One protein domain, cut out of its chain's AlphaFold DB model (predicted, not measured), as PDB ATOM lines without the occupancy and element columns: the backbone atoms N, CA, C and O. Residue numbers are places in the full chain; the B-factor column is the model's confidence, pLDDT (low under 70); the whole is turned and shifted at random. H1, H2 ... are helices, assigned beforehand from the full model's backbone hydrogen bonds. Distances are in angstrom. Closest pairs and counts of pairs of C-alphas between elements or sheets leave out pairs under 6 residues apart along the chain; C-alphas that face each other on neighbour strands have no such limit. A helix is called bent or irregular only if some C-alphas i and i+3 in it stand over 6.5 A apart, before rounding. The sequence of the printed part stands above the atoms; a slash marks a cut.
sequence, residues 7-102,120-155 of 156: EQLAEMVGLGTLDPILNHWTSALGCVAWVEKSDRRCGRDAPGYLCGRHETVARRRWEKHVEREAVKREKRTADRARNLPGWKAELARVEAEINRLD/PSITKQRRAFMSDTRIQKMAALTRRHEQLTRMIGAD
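This is residues 7 to 102 and 120 to 155 of the 156 residues of an uncharacterized protein of Citricoccus sp. K5 (UniProt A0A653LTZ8). One very long helix, H2, bent into two arms, makes most of the length of a thin rod; a small head of H1 and the loops of residues 12 to 51 sits at the end where H2 begins, and H4 packs along the arm H2b at the other. H3 sticks out beyond that helix pair with residues 120 to 128, and residues 66 to 79 of H2 are a bare shaft between head and pair. The printed part has 132 residues with four named helices, H1, H2, H3 and H4 in that order, and no named strand; its class is all helix. It is extended, with a radius of gyration of the C-alphas of 27.4 A, and spans 86 by 36 by 24 A.

H2, residues 52 to 101, was assigned as one helix by its hydrogen bonds but is bent: C-alphas 82 and 85 are 7.1 A apart. Its arms, H2a of residues 52 to 82 and H2b of residues 85 to 101, stand at a steep tilt of 53 degrees. H4, residues 132 to 153, touches H2b at a shallow tilt of 32 degrees, opposite ways; their closest C-alphas, those of Val 94 and Leu 141, are 6.2 A apart. H1, residues 7 to 11, touches H2a, which meets it with residues 55 to 62 alone; their closest C-alphas, those of Leu 9 and Ala 58, are 5.1 A apart. H3, residues 120 to 129, touches no helix, and H3 and H4 meet only through their link. H2a and H4 are apart. In H1, H2a, H2b, H3 and H4 every O i to N i+4 pair is within hydrogen-bond range.

H2a measures 44.9 A from first to last C-alpha, from C-alpha 52 at (42.431, -11.845, -62.820) to C-alpha 82 at (27.804, 10.465, -26.762). H2b measures 24.5 A, H4 31.0 A, H3 14.0 A and H1 6.3 A. H4 ends with C-alpha 153 at (34.734, -2.064, -19.910). Between H1 and H2, residues 34 to 35 form a short antiparallel pairing with residues 40 to 41.

The two C-alphas farthest apart, those of Asp 45 and Pro 120, are 86.7 A apart. Residues 103 to 119 are not printed, and C-alphas 102 and 120 are 20.9 A apart across this cut. The link from H1 to H2 is long, with 40 residues, and that from H3 to H4 is tight, with 2. The mean pLDDT of the printed part is 84.5; it is under 70 at residues 15 to 29, 129 and 154 to 155 of the model.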
ATOM      1  N   GLU A   7      43.485 -14.645 -49.573       85.88
ATOM      2  CA  GLU A   7      42.309 -15.204 -48.890       85.88
ATOM      3  C   GLU A   7      41.238 -14.139 -48.641       85.88
ATOM      4  O   GLU A   7      40.075 -14.345 -48.981       85.88
ATOM      5  N   GLN A   8      41.629 -12.970 -48.126       88.31
ATOM      6  CA  GLN A   8      40.706 -11.858 -47.873       88.31
ATOM      7  C   GLN A   8      40.020 -11.387 -49.158       88.31
ATOM      8  O   GLN A   8      38.837 -11.056 -49.163       88.31
ATOM      9  N   LEU A   9      40.746 -11.382 -50.278       89.19
ATOM     10  CA  LEU A   9      40.153 -11.099 -51.583       89.19
ATOM     11  C   LEU A   9      39.173 -12.198 -52.013       89.19
ATOM     12  O   LEU A   9      38.101 -11.880 -52.532       89.19
ATOM     13  N   ALA A  10      39.503 -13.471 -51.795       86.62
ATOM     14  CA  ALA A  10      38.610 -14.583 -52.111       86.62
ATOM     15  C   ALA A  10      37.293 -14.504 -51.321       86.62
ATOM     16  O   ALA A  10      36.226 -14.666 -51.914       86.62
ATOM     17  N   GLU A  11      37.338 -14.148 -50.036       87.44
ATOM     18  CA  GLU A  11      36.151 -13.952 -49.189       87.44
ATOM     19  C   GLU A  11      35.188 -12.886 -49.732       87.44
ATOM     20  O   GLU A  11      33.972 -13.023 -49.605       87.44
ATOM     21  N   MET A  12      35.690 -11.850 -50.411       89.88
ATOM     22  CA  MET A  12      34.835 -10.791 -50.967       89.88
ATOM     23  C   MET A  12      33.928 -11.258 -52.117       89.88
ATOM     24  O   MET A  12      32.983 -10.548 -52.494       89.88
ATOM     25  N   VAL A  13      34.247 -12.392 -52.749       87.00
ATOM     26  CA  VAL A  13      33.590 -12.872 -53.979       87.00
ATOM     27  C   VAL A  13      33.207 -14.352 -53.948       87.00
ATOM     28  O   VAL A  13      32.452 -14.793 -54.814       87.00
ATOM     29  N   GLY A  14      33.700 -15.127 -52.987       76.75
ATOM     30  CA  GLY A  14      33.247 -16.486 -52.731       76.75
ATOM     31  C   GLY A  14      31.960 -16.477 -51.909       76.75
ATOM     32  O   GLY A  14      31.859 -15.761 -50.916       76.75
ATOM     33  N   LEU A  15      30.971 -17.293 -52.285       63.06
ATOM     34  CA  LEU A  15      29.964 -17.710 -51.307       63.06
ATOM     35  C   LEU A  15      30.712 -18.495 -50.234       63.06
ATOM     36  O   LEU A  15      31.421 -19.429 -50.608       63.06
ATOM     37  N   GLY A  16      30.571 -18.099 -48.964       54.81
ATOM     38  CA  GLY A  16      31.250 -18.634 -47.771       54.81
ATOM     39  C   GLY A  16      31.049 -20.133 -47.527       54.81
ATOM     40  O   GLY A  16      30.537 -20.554 -46.501       54.81
ATOM     41  N   THR A  17      31.467 -20.935 -48.491       48.69
ATOM     42  CA  THR A  17      31.527 -22.384 -48.490       48.69
ATOM     43  C   THR A  17      32.995 -22.717 -48.666       48.69
ATOM     44  O   THR A  17      33.466 -23.065 -49.752       48.69
ATOM     45  N   LEU A  18      33.720 -22.566 -47.555       52.62
ATOM     46  CA  LEU A  18      34.860 -23.429 -47.293       52.62
ATOM     47  C   LEU A  18      34.438 -24.855 -47.661       52.62
ATOM     48  O   LEU A  18      33.298 -25.251 -47.403       52.62
ATOM     49  N   ASP A  19      35.319 -25.588 -48.329       51.84
ATOM     50  CA  ASP A  19      35.075 -26.997 -48.600       51.84
ATOM     51  C   ASP A  19      34.720 -27.683 -47.264       51.84
ATOM     52  O   ASP A  19      35.532 -27.605 -46.336       51.84
ATOM     53  N   PRO A  20      33.521 -28.280 -47.105       52.62
ATOM     54  CA  PRO A  20      33.053 -28.776 -45.809       52.62
ATOM     55  C   PRO A  20      33.945 -29.881 -45.229       52.62
ATOM     56  O   PRO A  20      33.835 -30.195 -44.047       52.62
ATOM     57  N   ILE A  21      34.831 -30.459 -46.045       51.22
ATOM     58  CA  ILE A  21      35.785 -31.494 -45.639       51.22
ATOM     59  C   ILE A  21      37.139 -30.888 -45.232       51.22
ATOM     60  O   ILE A  21      37.789 -31.402 -44.326       51.22
ATOM     61  N   LEU A  22      37.574 -29.803 -45.883       53.44
ATOM     62  CA  LEU A  22      38.947 -29.292 -45.762       53.44
ATOM     63  C   LEU A  22      39.058 -27.942 -45.038       53.44
ATOM     64  O   LEU A  22      40.163 -27.557 -44.670       53.44
ATOM     65  N   ASN A  23      37.949 -27.224 -44.812       52.09
ATOM     66  CA  ASN A  23      37.908 -25.931 -44.107       52.09
ATOM     67  C   ASN A  23      38.959 -24.899 -44.576       52.09
ATOM     68  O   ASN A  23      39.300 -23.969 -43.848       52.09
ATOM     69  N   HIS A  24      39.445 -25.024 -45.812       55.97
ATOM     70  CA  HIS A  24      40.354 -24.084 -46.456       55.97
ATOM     71  C   HIS A  24      40.020 -23.954 -47.945       55.97
ATOM     72  O   HIS A  24      39.499 -24.883 -48.570       55.97
ATOM     73  N   TRP A  25      40.352 -22.812 -48.542       57.00
ATOM     74  CA  TRP A  25      40.266 -22.628 -49.987       57.00
ATOM     75  C   TRP A  25      41.352 -23.470 -50.672       57.00
ATOM     76  O   TRP A  25      42.525 -23.346 -50.337       57.00
ATOM     77  N   THR A  26      41.000 -24.328 -51.630       56.34
ATOM     78  CA  THR A  26      41.987 -25.005 -52.485       56.34
ATOM     79  C   THR A  26      42.064 -24.301 -53.834       56.34
ATOM     80  O   THR A  26      41.088 -24.239 -54.579       56.34
ATOM     81  N   SER A  27      43.244 -23.781 -54.184       55.78
ATOM     82  CA  SER A  27      43.526 -23.250 -55.529       55.78
ATOM     83  C   SER A  27      43.545 -24.342 -56.607       55.78
ATOM     84  O   SER A  27      43.455 -24.042 -57.794       55.78
ATOM     85  N   ALA A  28      43.607 -25.616 -56.199       59.22
ATOM     86  CA  ALA A  28      43.649 -26.783 -57.079       59.22
ATOM     87  C   ALA A  28      42.407 -26.944 -57.980       59.22
ATOM     88  O   ALA A  28      42.460 -27.682 -58.958       59.22
ATOM     89  N   LEU A  29      41.300 -26.258 -57.671       66.31
ATOM     90  CA  LEU A  29      40.033 -26.327 -58.413       66.31
ATOM     91  C   LEU A  29      39.755 -25.069 -59.263       66.31
ATOM     92  O   LEU A  29      38.641 -24.882 -59.758       66.31
ATOM     93  N   GLY A  30      40.750 -24.190 -59.423       82.12
ATOM     94  CA  GLY A  30      40.618 -22.934 -60.157       82.12
ATOM     95  C   GLY A  30      39.886 -21.844 -59.365       82.12
ATOM     96  O   GLY A  30      39.862 -21.819 -58.138       82.12
ATOM     97  N   CYS A  31      39.307 -20.884 -60.083       88.56
ATOM     98  CA  CYS A  31      38.749 -19.672 -59.501       88.56
ATOM     99  C   CYS A  31      37.504 -19.950 -58.642       88.56
ATOM    100  O   CYS A  31      36.464 -20.381 -59.151       88.56
ATOM    101  N   VAL A  32      37.584 -19.577 -57.362       87.56
ATOM    102  CA  VAL A  32      36.561 -19.859 -56.338       87.56
ATOM    103  C   VAL A  32      35.388 -18.872 -56.320       87.56
ATOM    104  O   VAL A  32      34.422 -19.072 -55.586       87.56
ATOM    105  N   ALA A  33      35.446 -17.805 -57.123       88.62
ATOM    106  CA  ALA A  33      34.419 -16.765 -57.145       88.62
ATOM    107  C   ALA A  33      33.042 -17.314 -57.550       88.62
ATOM    108  O   ALA A  33      32.930 -18.074 -58.519       88.62
ATOM    109  N   TRP A  34      31.996 -16.874 -56.847       89.12
ATOM    110  CA  TRP A  34      30.614 -17.180 -57.202       89.12
ATOM    111  C   TRP A  34      30.102 -16.229 -58.280       89.12
ATOM    112  O   TRP A  34      30.242 -15.009 -58.178       89.12
ATOM    113  N   VAL A  35      29.489 -16.788 -59.319       89.06
ATOM    114  CA  VAL A  35      28.895 -16.032 -60.417       89.06
ATOM    115  C   VAL A  35      27.380 -16.134 -60.306       89.06
ATOM    116  O   VAL A  35      26.790 -17.076 -60.827       89.06
ATOM    117  N   GLU A  36      26.757 -15.132 -59.678       84.81
ATOM    118  CA  GLU A  36      25.306 -15.075 -59.412       84.81
ATOM    119  C   GLU A  36      24.459 -15.337 -60.664       84.81
ATOM    120  O   GLU A  36      23.520 -16.120 -60.625       84.81
ATOM    121  N   LYS A  37      24.835 -14.756 -61.813       88.06
ATOM    122  CA  LYS A  37      24.086 -14.919 -63.074       88.06
ATOM    123  C   LYS A  37      23.931 -16.382 -63.508       88.06
ATOM    124  O   LYS A  37      22.957 -16.722 -64.169       88.06
ATOM    125  N   SER A  38      24.926 -17.209 -63.220       85.56
ATOM    126  CA  SER A  38      24.949 -18.619 -63.615       85.56
ATOM    127  C   SER A  38      24.854 -19.566 -62.423       85.56
ATOM    128  O   SER A  38      25.085 -20.754 -62.607       85.56
ATOM    129  N   ASP A  39      24.595 -19.016 -61.233       85.38
ATOM    130  CA  ASP A  39      24.489 -19.705 -59.948       85.38
ATOM    131  C   ASP A  39      25.528 -20.820 -59.749       85.38
ATOM    132  O   ASP A  39      25.227 -21.966 -59.423       85.38
ATOM    133  N   ARG A  40      26.792 -20.497 -60.045       83.69
ATOM    134  CA  ARG A  40      27.898 -21.458 -59.986       83.69
ATOM    135  C   ARG A  40      29.223 -20.790 -59.671       83.69
ATOM    136  O   ARG A  40      29.408 -19.592 -59.900       83.69
ATOM    137  N   ARG A  41      30.191 -21.600 -59.235       85.50
ATOM    138  CA  ARG A  41      31.600 -21.193 -59.138       85.50
ATOM    139  C   ARG A  41      32.183 -20.946 -60.531       85.50
ATOM    140  O   ARG A  41      31.822 -21.615 -61.499       85.50
ATOM    141  N   CYS A  42      33.099 -19.986 -60.629       88.25
ATOM    142  CA  CYS A  42      33.749 -19.642 -61.888       88.25
ATOM    143  C   CYS A  42      34.563 -20.813 -62.458       88.25
ATOM    144  O   CYS A  42      34.448 -21.082 -63.653       88.25
ATOM    145  N   GLY A  43      35.396 -21.460 -61.635       84.56
ATOM    146  CA  GLY A  43      36.180 -22.647 -61.998       84.56
ATOM    147  C   GLY A  43      37.253 -22.427 -63.069       84.56
ATOM    148  O   GLY A  43      37.829 -23.387 -63.557       84.56
ATOM    149  N   ARG A  44      37.519 -21.180 -63.479       88.50
ATOM    150  CA  ARG A  44      38.579 -20.864 -64.450       88.50
ATOM    151  C   ARG A  44      39.948 -21.030 -63.803       88.50
ATOM    152  O   ARG A  44      40.116 -20.558 -62.683       88.50
ATOM    153  N   ASP A  45      40.916 -21.556 -64.544       86.25
ATOM    154  CA  ASP A  45      42.309 -21.637 -64.105       86.25
ATOM    155  C   ASP A  45      42.808 -20.303 -63.543       86.25
ATOM    156  O   ASP A  45      42.603 -19.222 -64.112       86.25
ATOM    157  N   ALA A  46      43.426 -20.395 -62.374       83.50
ATOM    158  CA  ALA A  46      43.911 -19.266 -61.612       83.50
ATOM    159  C   ALA A  46      45.247 -19.647 -60.960       83.50
ATOM    160  O   ALA A  46      45.365 -20.752 -60.437       83.50
ATOM    161  N   PRO A  47      46.239 -18.741 -60.933       78.50
ATOM    162  CA  PRO A  47      47.511 -18.975 -60.241       78.50
ATOM    163  C   PRO A  47      47.371 -18.987 -58.702       78.50
ATOM    164  O   PRO A  47      48.336 -19.241 -57.993       78.50
ATOM    165  N   GLY A  48      46.173 -18.699 -58.187       83.75
ATOM    166  CA  GLY A  48      45.800 -18.715 -56.776       83.75
ATOM    167  C   GLY A  48      44.295 -18.962 -56.651       83.75
ATOM    168  O   GLY A  48      43.722 -19.705 -57.442       83.75
ATOM    169  N   TYR A  49      43.617 -18.312 -55.705       86.50
ATOM    170  CA  TYR A  49      42.173 -18.521 -55.505       86.50
ATOM    171  C   TYR A  49      41.284 -17.869 -56.574       86.50
ATOM    172  O   TYR A  49      40.148 -18.294 -56.790       86.50
ATOM    173  N   LEU A  50      41.756 -16.809 -57.238       89.69
ATOM    174  CA  LEU A  50      40.951 -15.996 -58.152       89.69
ATOM    175  C   LEU A  50      41.631 -15.833 -59.511       89.69
ATOM    176  O   LEU A  50      42.835 -15.620 -59.595       89.69
ATOM    177  N   CYS A  51      40.843 -15.871 -60.586       91.81
ATOM    178  CA  CYS A  51      41.317 -15.427 -61.894       91.81
ATOM    179  C   CYS A  51      41.367 -13.889 -61.934       91.81
ATOM    180  O   CYS A  51      40.611 -13.226 -61.219       91.81
ATOM    181  N   GLY A  52      42.184 -13.300 -62.816       91.62
ATOM    182  CA  GLY A  52      42.431 -11.845 -62.820       91.62
ATOM    183  C   GLY A  52      41.172 -10.963 -62.915       91.62
ATOM    184  O   GLY A  52      41.117  -9.866 -62.350       91.62
ATOM    185  N   ARG A  53      40.100 -11.461 -63.553       92.75
ATOM    186  CA  ARG A  53      38.793 -10.780 -63.574       92.75
ATOM    187  C   ARG A  53      38.184 -10.680 -62.175       92.75
ATOM    188  O   ARG A  53      37.748  -9.603 -61.774       92.75
ATOM    189  N   HIS A  54      38.124 -11.795 -61.452       93.12
ATOM    190  CA  HIS A  54      37.519 -11.838 -60.124       93.12
ATOM    191  C   HIS A  54      38.423 -11.236 -59.056       93.12
ATOM    192  O   HIS A  54      37.904 -10.640 -58.123       93.12
ATOM    193  N   GLU A  55      39.740 -11.275 -59.239       93.00
ATOM    194  CA  GLU A  55      40.677 -10.540 -58.392       93.00
ATOM    195  C   GLU A  55      40.427  -9.024 -58.464       93.00
ATOM    196  O   GLU A  55      40.322  -8.348 -57.443       93.00
ATOM    197  N   THR A  56      40.217  -8.485 -59.670       93.75
ATOM    198  CA  THR A  56      39.891  -7.060 -59.848       93.75
ATOM    199  C   THR A  56      38.567  -6.687 -59.172       93.75
ATOM    200  O   THR A  56      38.460  -5.626 -58.552       93.75
ATOM    201  N   VAL A  57      37.548  -7.550 -59.264       93.56
ATOM    202  CA  VAL A  57      36.259  -7.339 -58.581       93.56
ATOM    203  C   VAL A  57      36.421  -7.424 -57.063       93.56
ATOM    204  O   VAL A  57      35.901  -6.561 -56.356       93.56
ATOM    205  N   ALA A  58      37.156  -8.420 -56.570       93.19
ATOM    206  CA  ALA A  58      37.441  -8.606 -55.154       93.19
ATOM    207  C   ALA A  58      38.154  -7.392 -54.560       93.19
ATOM    208  O   ALA A  58      37.716  -6.882 -53.534       93.19
ATOM    209  N   ARG A  59      39.168  -6.854 -55.247       93.56
ATOM    210  CA  ARG A  59      39.895  -5.654 -54.809       93.56
ATOM    211  C   ARG A  59      38.976  -4.437 -54.689       93.56
ATOM    212  O   ARG A  59      38.953  -3.789 -53.648       93.56
ATOM    213  N   ARG A  60      38.123  -4.192 -55.690       93.31
ATOM    214  CA  ARG A  60      37.122  -3.108 -55.632       93.31
ATOM    215  C   ARG A  60      36.112  -3.296 -54.496       93.31
ATOM    216  O   ARG A  60      35.664  -2.324 -53.891       93.31
ATOM    217  N   ARG A  61      35.695  -4.538 -54.227       93.50
ATOM    218  CA  ARG A  61      34.797  -4.848 -53.104       93.50
ATOM    219  C   ARG A  61      35.505  -4.647 -51.765       93.50
ATOM    220  O   ARG A  61      34.888  -4.098 -50.859       93.50
ATOM    221  N   TRP A  62      36.769  -5.046 -51.663       92.81
ATOM    222  CA  TRP A  62      37.601  -4.862 -50.479       92.81
ATOM    223  C   TRP A  62      37.773  -3.384 -50.129       92.81
ATOM    224  O   TRP A  62      37.526  -2.998 -48.993       92.81
ATOM    225  N   GLU A  63      38.097  -2.534 -51.102       92.88
ATOM    226  CA  GLU A  63      38.211  -1.081 -50.899       92.88
ATOM    227  C   GLU A  63      36.918  -0.492 -50.315       92.88
ATOM    228  O   GLU A  63      36.943   0.181 -49.285       92.88
ATOM    229  N   LYS A  64      35.767  -0.842 -50.904       92.31
ATOM    230  CA  LYS A  64      34.449  -0.437 -50.387       92.31
ATOM    231  C   LYS A  64      34.157  -1.008 -49.000       92.31
ATOM    232  O   LYS A  64      33.474  -0.367 -48.205       92.31
ATOM    233  N   HIS A  65      34.605  -2.228 -48.719       91.06
ATOM    234  CA  HIS A  65      34.447  -2.848 -47.408       91.06
ATOM    235  C   HIS A  65      35.252  -2.090 -46.349       91.06
ATOM    236  O   HIS A  65      34.690  -1.710 -45.327       91.06
ATOM    237  N   VAL A  66      36.521  -1.785 -46.626       92.00
ATOM    238  CA  VAL A  66      37.390  -1.002 -45.737       92.00
ATOM    239  C   VAL A  66      36.800   0.380 -45.464       92.00
ATOM    240  O   VAL A  66      36.741   0.792 -44.308       92.00
ATOM    241  N   GLU A  67      36.303   1.074 -46.491       91.81
ATOM    242  CA  GLU A  67      35.633   2.370 -46.331       91.81
ATOM    243  C   GLU A  67      34.400   2.264 -45.420       91.81
ATOM    244  O   GLU A  67      34.250   3.022 -44.460       91.81
ATOM    245  N   ARG A  68      33.532   1.273 -45.663       92.88
ATOM    246  CA  ARG A  68      32.344   1.034 -44.831       92.88
ATOM    247  C   ARG A  68      32.709   0.706 -43.389       92.88
ATOM    248  O   ARG A  68      32.051   1.203 -42.478       92.88
ATOM    249  N   GLU A  69      33.722  -0.124 -43.169       90.75
ATOM    250  CA  GLU A  69      34.184  -0.478 -41.827       90.75
ATOM    251  C   GLU A  69      34.807   0.720 -41.106       90.75
ATOM    252  O   GLU A  69      34.558   0.899 -39.912       90.75
ATOM    253  N   ALA A  70      35.525   1.594 -41.819       90.94
ATOM    254  CA  ALA A  70      36.025   2.852 -41.270       90.94
ATOM    255  C   ALA A  70      34.872   3.758 -40.810       90.94
ATOM    256  O   ALA A  70      34.845   4.164 -39.647       90.94
ATOM    257  N   VAL A  71      33.861   3.973 -41.659       93.75
ATOM    258  CA  VAL A  71      32.668   4.770 -41.314       93.75
ATOM    259  C   VAL A  71      31.896   4.148 -40.146       93.75
ATOM    260  O   VAL A  71      31.465   4.850 -39.232       93.75
ATOM    261  N   LYS A  72      31.713   2.822 -40.127       92.56
ATOM    262  CA  LYS A  72      31.066   2.132 -38.999       92.56
ATOM    263  C   LYS A  72      31.872   2.271 -37.713       92.56
ATOM    264  O   LYS A  72      31.283   2.403 -36.642       92.56
ATOM    265  N   ARG A  73      33.203   2.198 -37.781       90.25
ATOM    266  CA  ARG A  73      34.078   2.392 -36.621       90.25
ATOM    267  C   ARG A  73      33.937   3.810 -36.080       90.25
ATOM    268  O   ARG A  73      33.696   3.942 -34.888       90.25
ATOM    269  N   GLU A  74      33.986   4.819 -36.942       91.56
ATOM    270  CA  GLU A  74      33.807   6.223 -36.561       91.56
ATOM    271  C   GLU A  74      32.435   6.475 -35.916       91.56
ATOM    272  O   GLU A  74      32.345   7.065 -34.838       91.56
ATOM    273  N   LYS A  75      31.361   5.942 -36.512       93.12
ATOM    274  CA  LYS A  75      30.015   6.012 -35.926       93.12
ATOM    275  C   LYS A  75      29.954   5.349 -34.555       93.12
ATOM    276  O   LYS A  75      29.460   5.963 -33.618       93.12
ATOM    277  N   ARG A  76      30.514   4.143 -34.405       89.38
ATOM    278  CA  ARG A  76      30.578   3.451 -33.106       89.38
ATOM    279  C   ARG A  76      31.346   4.265 -32.067       89.38
ATOM    280  O   ARG A  76      30.888   4.360 -30.933       89.38
ATOM    281  N   THR A  77      32.470   4.882 -32.436       89.62
ATOM    282  CA  THR A  77      33.235   5.735 -31.516       89.62
ATOM    283  C   THR A  77      32.474   7.004 -31.137       89.62
ATOM    284  O   THR A  77      32.464   7.371 -29.965       89.62
ATOM    285  N   ALA A  78      31.781   7.640 -32.085       92.25
ATOM    286  CA  ALA A  78      30.977   8.834 -31.833       92.25
ATOM    287  C   ALA A  78      29.743   8.524 -30.966       92.25
ATOM    288  O   ALA A  78      29.468   9.219 -29.987       92.25
ATOM    289  N   ASP A  79      29.028   7.442 -31.277       90.06
ATOM    290  CA  ASP A  79      27.905   6.950 -30.481       90.06
ATOM    291  C   ASP A  79      28.358   6.586 -29.067       90.06
ATOM    292  O   ASP A  79      27.687   6.931 -28.095       90.06
ATOM    293  N   ARG A  80      29.522   5.948 -28.922       87.94
ATOM    294  CA  ARG A  80      30.107   5.660 -27.613       87.94
ATOM    295  C   ARG A  80      30.421   6.942 -26.852       87.94
ATOM    296  O   ARG A  80      29.993   7.064 -25.711       87.94
ATOM    297  N   ALA A  81      31.107   7.903 -27.466       90.12
ATOM    298  CA  ALA A  81      31.439   9.174 -26.822       90.12
ATOM    299  C   ALA A  81      30.182   9.913 -26.332       90.12
ATOM    300  O   ALA A  81      30.168  10.439 -25.222       90.12
ATOM    301  N   ARG A  82      29.100   9.876 -27.121       92.88
ATOM    302  CA  ARG A  82      27.804  10.465 -26.762       92.88
ATOM    303  C   ARG A  82      27.127   9.752 -25.588       92.88
ATOM    304  O   ARG A  82      26.574  10.414 -24.716       92.88
ATOM    305  N   ASN A  83      27.137   8.419 -25.567       92.56
ATOM    306  CA  ASN A  83      26.376   7.633 -24.587       92.56
ATOM    307  C   ASN A  83      27.160   7.306 -23.304       92.56
ATOM    308  O   ASN A  83      26.549   7.055 -22.267       92.56
ATOM    309  N   LEU A  84      28.496   7.336 -23.344       92.56
ATOM    310  CA  LEU A  84      29.363   6.959 -22.223       92.56
ATOM    311  C   LEU A  84      29.065   7.740 -20.929       92.56
ATOM    312  O   LEU A  84      28.996   7.099 -19.876       92.56
ATOM    313  N   PRO A  85      28.846   9.071 -20.948       93.62
ATOM    314  CA  PRO A  85      28.468   9.802 -19.739       93.62
ATOM    315  C   PRO A  85      27.138   9.314 -19.153       93.62
ATOM    316  O   PRO A  85      27.021   9.162 -17.939       93.62
ATOM    317  N   GLY A  86      26.161   9.009 -20.013       95.62
ATOM    318  CA  GLY A  86      24.861   8.473 -19.607       95.62
ATOM    319  C   GLY A  86      24.983   7.101 -18.948       95.62
ATOM    320  O   GLY A  86      24.431   6.892 -17.871       95.62
ATOM    321  N   TRP A  87      25.772   6.196 -19.532       94.06
ATOM    322  CA  TRP A  87      26.027   4.876 -18.946       94.06
ATOM    323  C   TRP A  87      26.743   4.964 -17.596       94.06
ATOM    324  O   TRP A  87      26.371   4.250 -16.671       94.06
ATOM    325  N   LYS A  88      27.725   5.863 -17.447       94.19
ATOM    326  CA  LYS A  88      28.407   6.091 -16.162       94.19
ATOM    327  C   LYS A  88      27.461   6.652 -15.099       94.19
ATOM    328  O   LYS A  88      27.482   6.194 -13.962       94.19
ATOM    329  N   ALA A  89      26.616   7.614 -15.468       96.00
ATOM    330  CA  ALA A  89      25.623   8.176 -14.555       96.00
ATOM    331  C   ALA A  89      24.587   7.128 -14.125       96.00
ATOM    332  O   ALA A  89      24.179   7.093 -12.965       96.00
ATOM    333  N   GLU A  90      24.165   6.261 -15.044       95.19
ATOM    334  CA  GLU A  90      23.261   5.159 -14.728       95.19
ATOM    335  C   GLU A  90      23.926   4.114 -13.830       95.19
ATOM    336  O   GLU A  90      23.305   3.677 -12.865       95.19
ATOM    337  N   LEU A  91      25.191   3.771 -14.090       95.44
ATOM    338  CA  LEU A  91      25.958   2.850 -13.252       95.44
ATOM    339  C   LEU A  91      26.015   3.354 -11.807       95.44
ATOM    340  O   LEU A  91      25.627   2.620 -10.906       95.44
ATOM    341  N   ALA A  92      26.348   4.631 -11.599       95.56
ATOM    342  CA  ALA A  92      26.368   5.238 -10.267       95.56
ATOM    343  C   ALA A  92      24.997   5.182  -9.560       95.56
ATOM    344  O   ALA A  92      24.919   4.963  -8.352       95.56
ATOM    345  N   ARG A  93      23.889   5.344 -10.302       96.38
ATOM    346  CA  ARG A  93      22.529   5.200  -9.745       96.38
ATOM    347  C   ARG A  93      22.224   3.759  -9.345       96.38
ATOM    348  O   ARG A  93      21.622   3.538  -8.297       96.38
ATOM    349  N   VAL A  94      22.611   2.795 -10.177       95.88
ATOM    350  CA  VAL A  94      22.425   1.365  -9.902       95.88
ATOM    351  C   VAL A  94      23.258   0.945  -8.693       95.88
ATOM    352  O   VAL A  94      22.722   0.297  -7.799       95.88
ATOM    353  N   GLU A  95      24.520   1.366  -8.611       93.94
ATOM    354  CA  GLU A  95      25.404   1.121  -7.464       93.94
ATOM    355  C   GLU A  95      24.837   1.721  -6.171       93.94
ATOM    356  O   GLU A  95      24.775   1.040  -5.148       93.94
ATOM    357  N   ALA A  96      24.350   2.966  -6.210       94.69
ATOM    358  CA  ALA A  96      23.715   3.597  -5.054       94.69
ATOM    359  C   ALA A  96      22.467   2.829  -4.583       94.69
ATOM    360  O   ALA A  96      22.254   2.660  -3.382       94.69
ATOM    361  N   GLU A  97      21.650   2.333  -5.514       94.38
ATOM    362  CA  GLU A  97      20.459   1.551  -5.179       94.38
ATOM    363  C   GLU A  97      20.809   0.159  -4.637       94.38
ATOM    364  O   GLU A  97      20.159  -0.300  -3.696       94.38
ATOM    365  N   ILE A  98      21.846  -0.493  -5.172       92.06
ATOM    366  CA  ILE A  98      22.381  -1.743  -4.615       92.06
ATOM    367  C   ILE A  98      22.855  -1.499  -3.181       92.06
ATOM    368  O   ILE A  98      22.378  -2.183  -2.283       92.06
ATOM    369  N   ASN A  99      23.671  -0.470  -2.936       89.75
ATOM    370  CA  ASN A  99      24.158  -0.120  -1.595       89.75
ATOM    371  C   ASN A  99      23.022   0.235  -0.621       89.75
ATOM    372  O   ASN A  99      23.119  -0.022   0.576       89.75
ATOM    373  N   ARG A 100      21.916   0.808  -1.113       89.56
ATOM    374  CA  ARG A 100      20.718   1.057  -0.299       89.56
ATOM    375  C   ARG A 100      19.998  -0.239   0.083       89.56
ATOM    376  O   ARG A 100      19.427  -0.338   1.170       89.56
ATOM    377  N   LEU A 101      19.951  -1.209  -0.829       86.25
ATOM    378  CA  LEU A 101      19.258  -2.480  -0.624       86.25
ATOM    379  C   LEU A 101      20.119  -3.533   0.089       86.25
ATOM    380  O   LEU A 101      19.570  -4.407   0.754       86.25
ATOM    381  N   ASP A 102      21.431  -3.456  -0.022       81.75
ATOM    382  CA  ASP A 102      22.377  -4.334   0.652       81.75
ATOM    383  C   ASP A 102      23.565  -3.488   1.122       81.75
ATOM    384  O   ASP A 102      24.584  -3.400   0.435       81.75
ATOM    385  N   PRO A 120      13.294 -12.907  17.786       77.44
ATOM    386  CA  PRO A 120      12.275 -12.987  16.732       77.44
ATOM    387  C   PRO A 120      12.193 -11.755  15.817       77.44
ATOM    388  O   PRO A 120      11.881 -11.893  14.633       77.44
ATOM    389  N   SER A 121      12.522 -10.558  16.323       74.38
ATOM    390  CA  SER A 121      12.599  -9.338  15.501       74.38
ATOM    391  C   SER A 121      13.683  -9.418  14.421       74.38
ATOM    392  O   SER A 121      13.437  -8.988  13.296       74.38
ATOM    393  N   ILE A 122      14.829 -10.041  14.715       72.75
ATOM    394  CA  ILE A 122      15.926 -10.273  13.764       72.75
ATOM    395  C   ILE A 122      15.472 -11.275  12.700       72.75
ATOM    396  O   ILE A 122      15.678 -11.061  11.508       72.75
ATOM    397  N   THR A 123      14.780 -12.342  13.105       72.25
ATOM    398  CA  THR A 123      14.215 -13.331  12.172       72.25
ATOM    399  C   THR A 123      13.163 -12.703  11.251       72.25
ATOM    400  O   THR A 123      13.171 -12.939  10.041       72.25
ATOM    401  N   LYS A 124      12.285 -11.848  11.791       75.75
ATOM    402  CA  LYS A 124      11.293 -11.086  11.017       75.75
ATOM    403  C   LYS A 124      11.963 -10.113  10.043       75.75
ATOM    404  O   LYS A 124      11.570 -10.059   8.881       75.75
ATOM    405  N   GLN A 125      12.996  -9.399  10.487       72.62
ATOM    406  CA  GLN A 125      13.773  -8.485   9.651       72.62
ATOM    407  C   GLN A 125      14.479  -9.225   8.506       72.62
ATOM    408  O   GLN A 125      14.439  -8.760   7.371       72.62
ATOM    409  N   ARG A 126      15.042 -10.413   8.763       73.75
ATOM    410  CA  ARG A 126      15.646 -11.271   7.727       73.75
ATOM    411  C   ARG A 126      14.632 -11.748   6.692       73.75
ATOM    412  O   ARG A 126      14.905 -11.672   5.502       73.75
ATOM    413  N   ARG A 127      13.447 -12.191   7.121       71.94
ATOM    414  CA  ARG A 127      12.374 -12.592   6.194       71.94
ATOM    415  C   ARG A 127      11.902 -11.421   5.329       71.94
ATOM    416  O   ARG A 127      11.714 -11.596   4.134       71.94
ATOM    417  N   ALA A 128      11.776 -10.225   5.907       71.56
ATOM    418  CA  ALA A 128      11.455  -9.014   5.152       71.56
ATOM    419  C   ALA A 128      12.581  -8.611   4.177       71.56
ATOM    420  O   ALA A 128      12.303  -8.157   3.071       71.56
ATOM    421  N   PHE A 129      13.847  -8.822   4.549       69.88
ATOM    422  CA  PHE A 129      14.998  -8.632   3.661       69.88
ATOM    423  C   PHE A 129      15.028  -9.649   2.506       69.88
ATOM    424  O   PHE A 129      15.465  -9.325   1.410       69.88
ATOM    425  N   MET A 130      14.519 -10.863   2.713       72.75
ATOM    426  CA  MET A 130      14.408 -11.895   1.677       72.75
ATOM    427  C   MET A 130      13.037 -11.922   0.988       72.75
ATOM    428  O   MET A 130      12.656 -12.945   0.433       72.75
ATOM    429  N   SER A 131      12.273 -10.825   1.006       83.69
ATOM    430  CA  SER A 131      11.010 -10.775   0.261       83.69
ATOM    431  C   SER A 131      11.257 -10.980  -1.240       83.69
ATOM    432  O   SER A 131      12.165 -10.348  -1.792       83.69
ATOM    433  N   ASP A 132      10.414 -11.764  -1.912       84.88
ATOM    434  CA  ASP A 132      10.548 -12.079  -3.344       84.88
ATOM    435  C   ASP A 132      10.665 -10.829  -4.226       84.88
ATOM    436  O   ASP A 132      11.479 -10.780  -5.147       84.88
ATOM    437  N   THR A 133       9.919  -9.770  -3.905       87.94
ATOM    438  CA  THR A 133       9.966  -8.488  -4.626       87.94
ATOM    439  C   THR A 133      11.333  -7.810  -4.518       87.94
ATOM    440  O   THR A 133      11.848  -7.268  -5.500       87.94
ATOM    441  N   ARG A 134      11.967  -7.871  -3.343       87.25
ATOM    442  CA  ARG A 134      13.322  -7.349  -3.122       87.25
ATOM    443  C   ARG A 134      14.375  -8.205  -3.820       87.25
ATOM    444  O   ARG A 134      15.281  -7.636  -4.420       87.25
ATOM    445  N   ILE A 135      14.228  -9.532  -3.804       87.81
ATOM    446  CA  ILE A 135      15.120 -10.460  -4.519       87.81
ATOM    447  C   ILE A 135      15.055 -10.203  -6.031       87.81
ATOM    448  O   ILE A 135      16.092 -10.046  -6.674       87.81
ATOM    449  N   GLN A 136      13.851 -10.083  -6.597       91.69
ATOM    450  CA  GLN A 136      13.654  -9.767  -8.016       91.69
ATOM    451  C   GLN A 136      14.286  -8.425  -8.394       91.69
ATOM    452  O   GLN A 136      14.981  -8.330  -9.410       91.69
ATOM    453  N   LYS A 137      14.087  -7.396  -7.559       91.94
ATOM    454  CA  LYS A 137      14.689  -6.077  -7.760       91.94
ATOM    455  C   LYS A 137      16.215  -6.138  -7.714       91.94
ATOM    456  O   LYS A 137      16.859  -5.582  -8.599       91.94
ATOM    457  N   MET A 138      16.781  -6.836  -6.730       92.31
ATOM    458  CA  MET A 138      18.229  -7.010  -6.608       92.31
ATOM    459  C   MET A 138      18.799  -7.707  -7.846       92.31
ATOM    460  O   MET A 138      19.711  -7.184  -8.475       92.31
ATOM    461  N   ALA A 139      18.191  -8.814  -8.281       92.88
ATOM    462  CA  ALA A 139      18.628  -9.535  -9.473       92.88
ATOM    463  C   ALA A 139      18.582  -8.665 -10.745       92.88
ATOM    464  O   ALA A 139      19.459  -8.767 -11.603       92.88
ATOM    465  N   ALA A 140      17.573  -7.797 -10.880       95.44
ATOM    466  CA  ALA A 140      17.491  -6.853 -11.993       95.44
ATOM    467  C   ALA A 140      18.613  -5.801 -11.949       95.44
ATOM    468  O   ALA A 140      19.230  -5.533 -12.981       95.44
ATOM    469  N   LEU A 141      18.907  -5.249 -10.768       95.62
ATOM    470  CA  LEU A 141      19.988  -4.281 -10.572       95.62
ATOM    471  C   LEU A 141      21.360  -4.901 -10.848       95.62
ATOM    472  O   LEU A 141      22.149  -4.298 -11.568       95.62
ATOM    473  N   THR A 142      21.618  -6.122 -10.373       93.75
ATOM    474  CA  THR A 142      22.875  -6.841 -10.635       93.75
ATOM    475  C   THR A 142      23.084  -7.085 -12.130       93.75
ATOM    476  O   THR A 142      24.135  -6.739 -12.664       93.75
ATOM    477  N   ARG A 143      22.061  -7.573 -12.852       96.25
ATOM    478  CA  ARG A 143      22.149  -7.744 -14.316       96.25
ATOM    479  C   ARG A 143      22.416  -6.425 -15.037       96.25
ATOM    480  O   ARG A 143      23.176  -6.392 -16.004       96.25
ATOM    481  N   ARG A 144      21.786  -5.334 -14.586       96.62
ATOM    482  CA  ARG A 144      21.981  -4.010 -15.187       96.62
ATOM    483  C   ARG A 144      23.382  -3.467 -14.916       96.62
ATOM    484  O   ARG A 144      23.991  -2.934 -15.840       96.62
ATOM    485  N   HIS A 145      23.895  -3.652 -13.703       95.38
ATOM    486  CA  HIS A 145      25.271  -3.330 -13.335       95.38
ATOM    487  C   HIS A 145      26.258  -4.067 -14.249       95.38
ATOM    488  O   HIS A 145      27.026  -3.422 -14.953       95.38
ATOM    489  N   GLU A 146      26.161  -5.397 -14.357       94.69
ATOM    490  CA  GLU A 146      27.014  -6.199 -15.249       94.69
ATOM    491  C   GLU A 146      26.933  -5.750 -16.713       94.69
ATOM    492  O   GLU A 146      27.948  -5.682 -17.409       94.69
ATOM    493  N   GLN A 147      25.731  -5.432 -17.198       94.62
ATOM    494  CA  GLN A 147      25.540  -4.929 -18.553       94.62
ATOM    495  C   GLN A 147      26.250  -3.585 -18.759       94.62
ATOM    496  O   GLN A 147      26.942  -3.419 -19.762       94.62
ATOM    497  N   LEU A 148      26.094  -2.634 -17.833       93.75
ATOM    498  CA  LEU A 148      26.736  -1.319 -17.891       93.75
ATOM    499  C   LEU A 148      28.257  -1.443 -17.793       93.75
ATOM    500  O   LEU A 148      28.958  -0.876 -18.629       93.75
ATOM    501  N   THR A 149      28.771  -2.252 -16.862       92.69
ATOM    502  CA  THR A 149      30.205  -2.546 -16.746       92.69
ATOM    503  C   THR A 149      30.745  -3.175 -18.022       92.69
ATOM    504  O   THR A 149      31.816  -2.786 -18.465       92.69
ATOM    505  N   ARG A 150      30.008  -4.080 -18.681       92.75
ATOM    506  CA  ARG A 150      30.422  -4.654 -19.971       92.75
ATOM    507  C   ARG A 150      30.446  -3.609 -21.086       92.75
ATOM    508  O   ARG A 150      31.410  -3.552 -21.839       92.75
ATOM    509  N   MET A 151      29.414  -2.770 -21.190       89.00
ATOM    510  CA  MET A 151      29.357  -1.702 -22.201       89.00
ATOM    511  C   MET A 151      30.473  -0.663 -22.001       89.00
ATOM    512  O   MET A 151      31.018  -0.149 -22.976       89.00
ATOM    513  N   ILE A 152      30.844  -0.383 -20.748       90.75
ATOM    514  CA  ILE A 152      31.919   0.553 -20.395       90.75
ATOM    515  C   ILE A 152      33.307  -0.105 -20.523       90.75
ATOM    516  O   ILE A 152      34.222   0.525 -21.047       90.75
ATOM    517  N   GLY A 153      33.463  -1.350 -20.073       79.06
ATOM    518  CA  GLY A 153      34.734  -2.064 -19.910       79.06
ATOM    519  C   GLY A 153      35.193  -2.909 -21.099       79.06
ATOM    520  O   GLY A 153      36.347  -3.305 -21.118       79.06
ATOM    521  N   ALA A 154      34.370  -3.139 -22.128       65.00
ATOM    522  CA  ALA A 154      34.792  -3.829 -23.362       65.00
ATOM    523  C   ALA A 154      35.906  -3.110 -24.177       65.00
ATOM    524  O   ALA A 154      36.194  -3.528 -25.294       65.00
ATOM    525  N   ASP A 155      36.523  -2.058 -23.622       51.19
ATOM    526  CA  ASP A 155      37.576  -1.227 -24.227       51.19
ATOM    527  C   ASP A 155      38.851  -1.103 -23.346       51.19
ATOM    528  O   ASP A 155      39.708  -0.274 -23.655       51.19
TER     529      ASP A 155